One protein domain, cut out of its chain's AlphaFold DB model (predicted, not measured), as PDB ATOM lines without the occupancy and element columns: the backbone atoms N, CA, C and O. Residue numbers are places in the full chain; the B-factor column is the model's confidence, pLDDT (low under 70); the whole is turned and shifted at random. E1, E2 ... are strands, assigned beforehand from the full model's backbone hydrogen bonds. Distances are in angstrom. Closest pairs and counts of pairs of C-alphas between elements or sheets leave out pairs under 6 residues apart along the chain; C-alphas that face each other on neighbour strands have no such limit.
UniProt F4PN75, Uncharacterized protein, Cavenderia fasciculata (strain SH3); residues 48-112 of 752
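AT A GLANCE: This is residues 48 to 112 of the 752 residues of an uncharacterized protein of Cavenderia fasciculata (strain SH3) (UniProt F4PN75). With little regular structure, the model is two small strand hairpins toward opposite ends, E1 with E2 and E3 with E4, joined by a looping link, residues 83 to 101; residues 48 to 63 coil at the E1 and E2 end. The 65 printed residues hold no named helix and four strands, E1 to E4 in chain order, in two antiparallel sheets of two; the class is all strand, with 20 residues in strands. It is compact, radius of gyration of the C-alphas 11.8 A, spanning 29 by 26 by 15 A.

HOW THE PARTS SIT: E1, residues 64 to 68, and E2, residues 76 to 82, form an antiparallel hairpin at 136 degrees; N 67 and O 77, 2.9 A, are within hydrogen-bond range. Residues 81 to 82 of E2 pair parallel with residues 97 to 98. E3, residues 102 to 105, and E4, residues 108 to 111, form an antiparallel hairpin, with N 103 and O 110 at 2.9 A, within hydrogen-bond range. E1 is apart from E3 and E4.

IN THESE COORDINATES: E1 begins at C-alpha 64 (11.767, -8.148, 10.959) and is 12.9 A long; E2 is 18.5 A. E3 is 9.1 A and E4 9.6 A, ending at C-alpha 111 (29.300, -10.287, 4.948).

THE WHOLE: The C-alphas farthest apart, His 73 and Arg 111, are 32.7 A apart. The printed part has no cut; E2 to E3 is a long link. Fifteen residues are under pLDDT 70, among them 90 to 96.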
ATOM      1  N   GLN A  48       3.273  -8.822  14.705       81.31
ATOM      2  CA  GLN A  48       3.460  -7.368  14.763       81.31
ATOM      3  C   GLN A  48       4.192  -6.878  13.498       81.31
ATOM      4  O   GLN A  48       5.122  -7.528  13.005       81.31
ATOM      5  N   ARG A  49       3.758  -5.746  12.935       82.12
ATOM      6  CA  ARG A  49       4.369  -5.104  11.755       82.12
ATOM      7  C   ARG A  49       5.603  -4.289  12.135       82.12
ATOM      8  O   ARG A  49       5.820  -3.961  13.295       82.12
ATOM      9  N   GLU A  50       6.398  -3.926  11.131       79.50
ATOM     10  CA  GLU A  50       7.534  -3.013  11.292       79.50
ATOM     11  C   GLU A  50       7.131  -1.748  12.077       79.50
ATOM     12  O   GLU A  50       6.089  -1.147  11.809       79.50
ATOM     13  N   ALA A  51       7.958  -1.373  13.055       82.62
ATOM     14  CA  ALA A  51       7.759  -0.303  14.034       82.62
ATOM     15  C   ALA A  51       6.620  -0.494  15.063       82.62
ATOM     16  O   ALA A  51       6.505   0.340  15.967       82.62
ATOM     17  N   GLU A  52       5.816  -1.563  14.995       87.44
ATOM     18  CA  GLU A  52       4.865  -1.906  16.063       87.44
ATOM     19  C   GLU A  52       5.613  -2.442  17.295       87.44
ATOM     20  O   GLU A  52       6.701  -3.020  17.187       87.44
ATOM     21  N   SER A  53       5.049  -2.205  18.483       86.38
ATOM     22  CA  SER A  53       5.644  -2.643  19.745       86.38
ATOM     23  C   SER A  53       5.620  -4.163  19.857       86.38
ATOM     24  O   SER A  53       4.574  -4.780  19.656       86.38
ATOM     25  N   CYS A  54       6.734  -4.753  20.254       88.38
ATOM     26  CA  CYS A  54       6.875  -6.191  20.434       88.38
ATOM     27  C   CYS A  54       7.359  -6.505  21.856       88.38
ATOM     28  O   CYS A  54       7.807  -5.628  22.588       88.38
ATOM     29  N   THR A  55       7.232  -7.760  22.265       82.44
ATOM     30  CA  THR A  55       7.848  -8.311  23.482       82.44
ATOM     31  C   THR A  55       8.823  -9.405  23.057       82.44
ATOM     32  O   THR A  55       8.673  -9.931  21.956       82.44
ATOM     33  N   GLU A  56       9.788  -9.788  23.898       68.69
ATOM     34  CA  GLU A  56      10.786 -10.828  23.561       68.69
ATOM     35  C   GLU A  56      10.165 -12.153  23.061       68.69
ATOM     36  O   GLU A  56      10.818 -12.897  22.339       68.69
ATOM     37  N   ASN A  57       8.882 -12.405  23.365       60.97
ATOM     38  CA  ASN A  57       8.134 -13.598  22.957       60.97
ATOM     39  C   ASN A  57       7.086 -13.370  21.842       60.97
ATOM     40  O   ASN A  57       6.291 -14.270  21.579       60.97
ATOM     41  N   SER A  58       6.995 -12.185  21.224       67.94
ATOM     42  CA  SER A  58       6.017 -11.927  20.149       67.94
ATOM     43  C   SER A  58       6.631 -12.071  18.758       67.94
ATOM     44  O   SER A  58       7.661 -11.457  18.480       67.94
ATOM     45  N   ASP A  59       5.940 -12.777  17.861       74.19
ATOM     46  CA  ASP A  59       6.372 -12.967  16.475       74.19
ATOM     47  C   ASP A  59       6.213 -11.670  15.659       74.19
ATOM     48  O   ASP A  59       5.110 -11.248  15.298       74.19
ATOM     49  N   CYS A  60       7.332 -11.007  15.368       80.75
ATOM     50  CA  CYS A  60       7.403  -9.960  14.352       80.75
ATOM     51  C   CYS A  60       7.225 -10.567  12.946       80.75
ATOM     52  O   CYS A  60       7.563 -11.727  12.709       80.75
ATOM     53  N   MET A  61       6.701  -9.800  11.984       80.00
ATOM     54  CA  MET A  61       6.565 -10.274  10.598       80.00
ATOM     55  C   MET A  61       7.908 -10.731   9.992       80.00
ATOM     56  O   MET A  61       8.953 -10.138  10.254       80.00
ATOM     57  N   TYR A  62       7.874 -11.744   9.116       65.12
ATOM     58  CA  TYR A  62       9.063 -12.282   8.436       65.12
ATOM     59  C   TYR A  62       9.921 -11.178   7.788       65.12
ATOM     60  O   TYR A  62       9.413 -10.341   7.039       65.12
ATOM     61  N   GLY A  63      11.228 -11.184   8.078       69.25
ATOM     62  CA  GLY A  63      12.169 -10.129   7.677       69.25
ATOM     63  C   GLY A  63      12.281  -8.963   8.671       69.25
ATOM     64  O   GLY A  63      13.009  -8.006   8.403       69.25
ATOM     65  N   THR A  64      11.590  -9.043   9.811       78.00
ATOM     66  CA  THR A  64      11.767  -8.148  10.959       78.00
ATOM     67  C   THR A  64      12.032  -8.956  12.234       78.00
ATOM     68  O   THR A  64      11.643 -10.119  12.317       78.00
ATOM     69  N   TYR A  65      12.700  -8.371  13.226       78.56
ATOM     70  CA  TYR A  65      12.899  -8.980  14.548       78.56
ATOM     71  C   TYR A  65      12.606  -7.961  15.651       78.56
ATOM     72  O   TYR A  65      12.642  -6.751  15.413       78.56
ATOM     73  N   CYS A  66      12.268  -8.444  16.845       83.31
ATOM     74  CA  CYS A  66      11.966  -7.578  17.976       83.31
ATOM     75  C   CYS A  66      13.263  -7.031  18.580       83.31
ATOM     76  O   CYS A  66      14.080  -7.809  19.069       83.31
ATOM     77  N   LYS A  67      13.453  -5.707  18.551       82.12
ATOM     78  CA  LYS A  67      14.602  -5.035  19.167       82.12
ATOM     79  C   LYS A  67      14.143  -4.097  20.271       82.12
ATOM     80  O   LYS A  67      13.285  -3.248  20.027       82.12
ATOM     81  N   THR A  68      14.755  -4.212  21.445       82.69
ATOM     82  CA  THR A  68      14.635  -3.240  22.538       82.69
ATOM     83  C   THR A  68      15.580  -2.073  22.284       82.69
ATOM     84  O   THR A  68      16.772  -2.269  22.054       82.69
ATOM     85  N   PHE A  69      15.043  -0.857  22.271       80.94
ATOM     86  CA  PHE A  69      15.830   0.361  22.137       80.94
ATOM     87  C   PHE A  69      16.170   0.909  23.524       80.94
ATOM     88  O   PHE A  69      15.316   0.915  24.409       80.94
ATOM     89  N   ASP A  70      17.390   1.428  23.681       76.75
ATOM     90  CA  ASP A  70      17.845   2.155  24.876       76.75
ATOM     91  C   ASP A  70      17.227   3.568  24.944       76.75
ATOM     92  O   ASP A  70      17.918   4.572  25.127       76.75
ATOM     93  N   ASP A  71      15.916   3.683  24.734       80.38
ATOM     94  CA  ASP A  71      15.187   4.891  25.103       80.38
ATOM     95  C   ASP A  71      14.858   4.860  26.606       80.38
ATOM     96  O   ASP A  71      14.903   3.811  27.248       80.38
ATOM     97  N   GLU A  72      14.518   6.011  27.204       77.44
ATOM     98  CA  GLU A  72      14.211   6.119  28.647       77.44
ATOM     99  C   GLU A  72      13.081   5.173  29.123       77.44
ATOM    100  O   GLU A  72      12.822   5.074  30.321       77.44
ATOM    101  N   HIS A  73      12.395   4.491  28.199       75.69
ATOM    102  CA  HIS A  73      11.239   3.639  28.447       75.69
ATOM    103  C   HIS A  73      11.457   2.170  28.022       75.69
ATOM    104  O   HIS A  73      10.528   1.375  28.166       75.69
ATOM    105  N   GLY A  74      12.645   1.794  27.526       82.81
ATOM    106  CA  GLY A  74      12.971   0.437  27.075       82.81
ATOM    107  C   GLY A  74      12.019  -0.099  26.002       82.81
ATOM    108  O   GLY A  74      11.610  -1.264  26.063       82.81
ATOM    109  N   THR A  75      11.567   0.739  25.059       85.94
ATOM    110  CA  THR A  75      10.547   0.302  24.098       85.94
ATOM    111  C   THR A  75      11.113  -0.714  23.111       85.94
ATOM    112  O   THR A  75      12.158  -0.510  22.501       85.94
ATOM    113  N   SER A  76      10.407  -1.833  22.946       85.94
ATOM    114  CA  SER A  76      10.767  -2.873  21.979       85.94
ATOM    115  C   SER A  76       9.877  -2.776  20.748       85.94
ATOM    116  O   SER A  76       8.661  -2.648  20.893       85.94
ATOM    117  N   ARG A  77      10.453  -2.796  19.539       88.56
ATOM    118  CA  ARG A  77       9.704  -2.701  18.270       88.56
ATOM    119  C   ARG A  77      10.238  -3.665  17.215       88.56
ATOM    120  O   ARG A  77      11.410  -4.033  17.257       88.56
ATOM    121  N   CYS A  78       9.397  -4.053  16.258       85.19
ATOM    122  CA  CYS A  78       9.830  -4.877  15.129       85.19
ATOM    123  C   CYS A  78      10.656  -4.049  14.131       85.19
ATOM    124  O   CYS A  78      10.152  -3.071  13.575       85.19
ATOM    125  N   VAL A  79      11.906  -4.439  13.880       81.38
ATOM    126  CA  VAL A  79      12.860  -3.721  13.012       81.38
ATOM    127  C   VAL A  79      13.198  -4.556  11.785       81.38
ATOM    128  O   VAL A  79      13.381  -5.766  11.901       81.38
ATOM    129  N   ARG A  80      13.276  -3.927  10.607       80.19
ATOM    130  CA  ARG A  80      13.575  -4.599   9.337       80.19
ATOM    131  C   ARG A  80      15.049  -4.946   9.188       80.19
ATOM    132  O   ARG A  80      15.924  -4.126   9.456       80.19
ATOM    133  N   ILE A  81      15.288  -6.147   8.673       78.81
ATOM    134  CA  ILE A  81      16.611  -6.643   8.318       78.81
ATOM    135  C   ILE A  81      16.974  -6.173   6.903       78.81
ATOM    136  O   ILE A  81      16.201  -6.344   5.958       78.81
ATOM    137  N   SER A  82      18.157  -5.591   6.751       78.00
ATOM    138  CA  SER A  82      18.745  -5.207   5.470       78.00
ATOM    139  C   SER A  82      19.519  -6.390   4.864       78.00
ATOM    140  O   SER A  82      20.213  -7.125   5.571       78.00
ATOM    141  N   ASN A  83      19.363  -6.601   3.553       77.75
ATOM    142  CA  ASN A  83      20.046  -7.667   2.804       77.75
ATOM    143  C   ASN A  83      21.537  -7.336   2.592       77.75
ATOM    144  O   ASN A  83      21.953  -6.202   2.807       77.75
ATOM    145  N   PHE A  84      22.332  -8.298   2.104       72.00
ATOM    146  CA  PHE A  84      23.714  -8.061   1.659       72.00
ATOM    147  C   PHE A  84      23.805  -6.849   0.711       72.00
ATOM    148  O   PHE A  84      22.970  -6.697  -0.184       72.00
ATOM    149  N   ASN A  85      24.798  -5.979   0.922       74.00
ATOM    150  CA  ASN A  85      24.972  -4.662   0.290       74.00
ATOM    151  C   ASN A  85      23.834  -3.650   0.520       74.00
ATOM    152  O   ASN A  85      23.865  -2.548  -0.034       74.00
ATOM    153  N   GLY A  86      22.837  -3.994   1.330       79.50
ATOM    154  CA  GLY A  86      21.788  -3.082   1.751       79.50
ATOM    155  C   GLY A  86      22.344  -1.979   2.645       79.50
ATOM    156  O   GLY A  86      23.345  -2.165   3.334       79.50
ATOM    157  N   TYR A  87      21.695  -0.815   2.622       81.06
ATOM    158  CA  TYR A  87      22.086   0.297   3.481       81.06
ATOM    159  C   TYR A  87      21.782  -0.047   4.942       81.06
ATOM    160  O   TYR A  87      20.725  -0.611   5.242       81.06
ATOM    161  N   CYS A  88      22.686   0.320   5.838       83.19
ATOM    162  CA  CYS A  88      22.500   0.238   7.278       83.19
ATOM    163  C   CYS A  88      22.924   1.565   7.909       83.19
ATOM    164  O   CYS A  88      23.819   2.251   7.420       83.19
ATOM    165  N   SER A  89      22.259   1.987   8.975       77.31
ATOM    166  CA  SER A  89      22.610   3.225   9.671       77.31
ATOM    167  C   SER A  89      23.105   2.892  11.067       77.31
ATOM    168  O   SER A  89      22.371   2.352  11.886       77.31
ATOM    169  N   GLY A  90      24.370   3.207  11.340       57.75
ATOM    170  CA  GLY A  90      24.888   3.174  12.698       57.75
ATOM    171  C   GLY A  90      24.189   4.236  13.552       57.75
ATOM    172  O   GLY A  90      24.204   5.413  13.206       57.75
ATOM    173  N   LEU A  91      23.607   3.795  14.668       54.06
ATOM    174  CA  LEU A  91      23.307   4.557  15.892       54.06
ATOM    175  C   LEU A  91      22.133   5.561  15.935       54.06
ATOM    176  O   LEU A  91      21.723   5.889  17.044       54.06
ATOM    177  N   ASP A  92      21.497   5.965  14.830       48.47
ATOM    178  CA  ASP A  92      20.367   6.919  14.902       48.47
ATOM    179  C   ASP A  92      18.978   6.263  14.735       48.47
ATOM    180  O   ASP A  92      18.555   5.957  13.622       48.47
ATOM    181  N   ALA A  93      18.287   6.056  15.870       42.59
ATOM    182  CA  ALA A  93      16.843   5.884  16.179       42.59
ATOM    183  C   ALA A  93      15.798   5.414  15.120       42.59
ATOM    184  O   ALA A  93      14.596   5.601  15.315       42.59
ATOM    185  N   GLY A  94      16.193   4.752  14.036       56.88
ATOM    186  CA  GLY A  94      15.285   4.215  13.010       56.88
ATOM    187  C   GLY A  94      15.957   3.201  12.084       56.88
ATOM    188  O   GLY A  94      15.686   3.173  10.887       56.88
ATOM    189  N   THR A  95      16.904   2.435  12.622       55.50
ATOM    190  CA  THR A  95      18.013   1.834  11.875       55.50
ATOM    191  C   THR A  95      17.682   0.479  11.249       55.50
ATOM    192  O   THR A  95      17.329  -0.463  11.954       55.50
ATOM    193  N   LEU A  96      17.882   0.371   9.932       61.72
ATOM    194  CA  LEU A  96      18.054  -0.897   9.219       61.72
ATOM    195  C   LEU A  96      19.289  -1.606   9.782       61.72
ATOM    196  O   LEU A  96      20.411  -1.138   9.579       61.72
ATOM    197  N   GLU A  97      19.081  -2.714  10.487       71.44
ATOM    198  CA  GLU A  97      20.173  -3.593  10.886       71.44
ATOM    199  C   GLU A  97      20.445  -4.622   9.808       71.44
ATOM    200  O   GLU A  97      19.549  -5.110   9.117       71.44
ATOM    201  N   CYS A  98      21.716  -4.947   9.664       74.12
ATOM    202  CA  CYS A  98      22.143  -6.050   8.841       74.12
ATOM    203  C   CYS A  98      21.667  -7.361   9.475       74.12
ATOM    204  O   CYS A  98      21.562  -7.464  10.696       74.12
ATOM    205  N   GLY A  99      21.285  -8.346   8.657       72.50
ATOM    206  CA  GLY A  99      20.859  -9.645   9.193       72.50
ATOM    207  C   GLY A  99      21.946 -10.267  10.059       72.50
ATOM    208  O   GLY A  99      23.098  -9.871   9.961       72.50
ATOM    209  N   THR A 100      21.623 -11.302  10.838       64.44
ATOM    210  CA  THR A 100      22.577 -11.997  11.738       64.44
ATOM    211  C   THR A 100      23.841 -12.556  11.052       64.44
ATOM    212  O   THR A 100      24.693 -13.121  11.720       64.44
ATOM    213  N   LEU A 101      23.928 -12.434   9.725       61.75
ATOM    214  CA  LEU A 101      25.010 -12.847   8.828       61.75
ATOM    215  C   LEU A 101      25.921 -11.696   8.363       61.75
ATOM    216  O   LEU A 101      26.859 -11.926   7.602       61.75
ATOM    217  N   TYR A 102      25.590 -10.455   8.711       73.75
ATOM    218  CA  TYR A 102      26.145  -9.267   8.081       73.75
ATOM    219  C   TYR A 102      26.424  -8.200   9.139       73.75
ATOM    220  O   TYR A 102      25.583  -7.948  10.001       73.75
ATOM    221  N   SER A 103      27.561  -7.521   9.023       75.19
ATOM    222  CA  SER A 103      27.891  -6.363   9.854       75.19
ATOM    223  C   SER A 103      27.685  -5.072   9.084       75.19
ATOM    224  O   SER A 103      27.836  -5.015   7.863       75.19
ATOM    225  N   CYS A 104      27.292  -4.025   9.810       77.94
ATOM    226  CA  CYS A 104      27.118  -2.701   9.234       77.94
ATOM    227  C   CYS A 104      28.457  -1.968   9.198       77.94
ATOM    228  O   CYS A 104      28.920  -1.488  10.231       77.94
ATOM    229  N   ILE A 105      29.062  -1.866   8.017       75.94
ATOM    230  CA  ILE A 105      30.357  -1.205   7.813       75.94
ATOM    231  C   ILE A 105      30.184  -0.162   6.712       75.94
ATOM    232  O   ILE A 105      29.633  -0.457   5.654       75.94
ATOM    233  N   ASP A 106      30.559   1.087   7.002       82.12
ATOM    234  CA  ASP A 106      30.377   2.244   6.111       82.12
ATOM    235  C   ASP A 106      28.971   2.345   5.504       82.12
ATOM    236  O   ASP A 106      28.767   2.606   4.315       82.12
ATOM    237  N   HIS A 107      27.971   2.135   6.359       81.81
ATOM    238  CA  HIS A 107      26.558   2.134   6.006       81.81
ATOM    239  C   HIS A 107      26.117   1.050   5.015       81.81
ATOM    240  O   HIS A 107      25.058   1.182   4.398       81.81
ATOM    241  N   LYS A 108      26.881  -0.032   4.856       80.38
ATOM    242  CA  LYS A 108      26.487  -1.202   4.071       80.38
ATOM    243  C   LYS A 108      26.529  -2.470   4.905       80.38
ATOM    244  O   LYS A 108      27.416  -2.666   5.727       80.38
ATOM    245  N   CYS A 109      25.580  -3.356   4.639       78.88
ATOM    246  CA  CYS A 109      25.598  -4.709   5.164       78.88
ATOM    247  C   CYS A 109      26.584  -5.555   4.382       78.88
ATOM    248  O   CYS A 109      26.268  -6.054   3.300       78.88
ATOM    249  N   VAL A 110      27.777  -5.704   4.934       76.94
ATOM    250  CA  VAL A 110      28.818  -6.559   4.376       76.94
ATOM    251  C   VAL A 110      28.805  -7.898   5.094       76.94
ATOM    252  O   VAL A 110      28.478  -7.989   6.278       76.94
ATOM    253  N   ARG A 111      29.094  -8.968   4.351       70.69
ATOM    254  CA  ARG A 111      29.300 -10.287   4.948       70.69
ATOM    255  C   ARG A 111      30.647 -10.208   5.648       70.69
ATOM    256  O   ARG A 111      31.642  -9.956   4.975       70.69
ATOM    257  N   GLU A 112      30.669 -10.405   6.960       64.62
ATOM    258  CA  GLU A 112      31.929 -10.707   7.632       64.62
ATOM    259  C   GLU A 112      32.402 -12.039   7.055       64.62
ATOM    260  O   GLU A 112      31.813 -13.089   7.314       64.62
TER     261      GLU A 112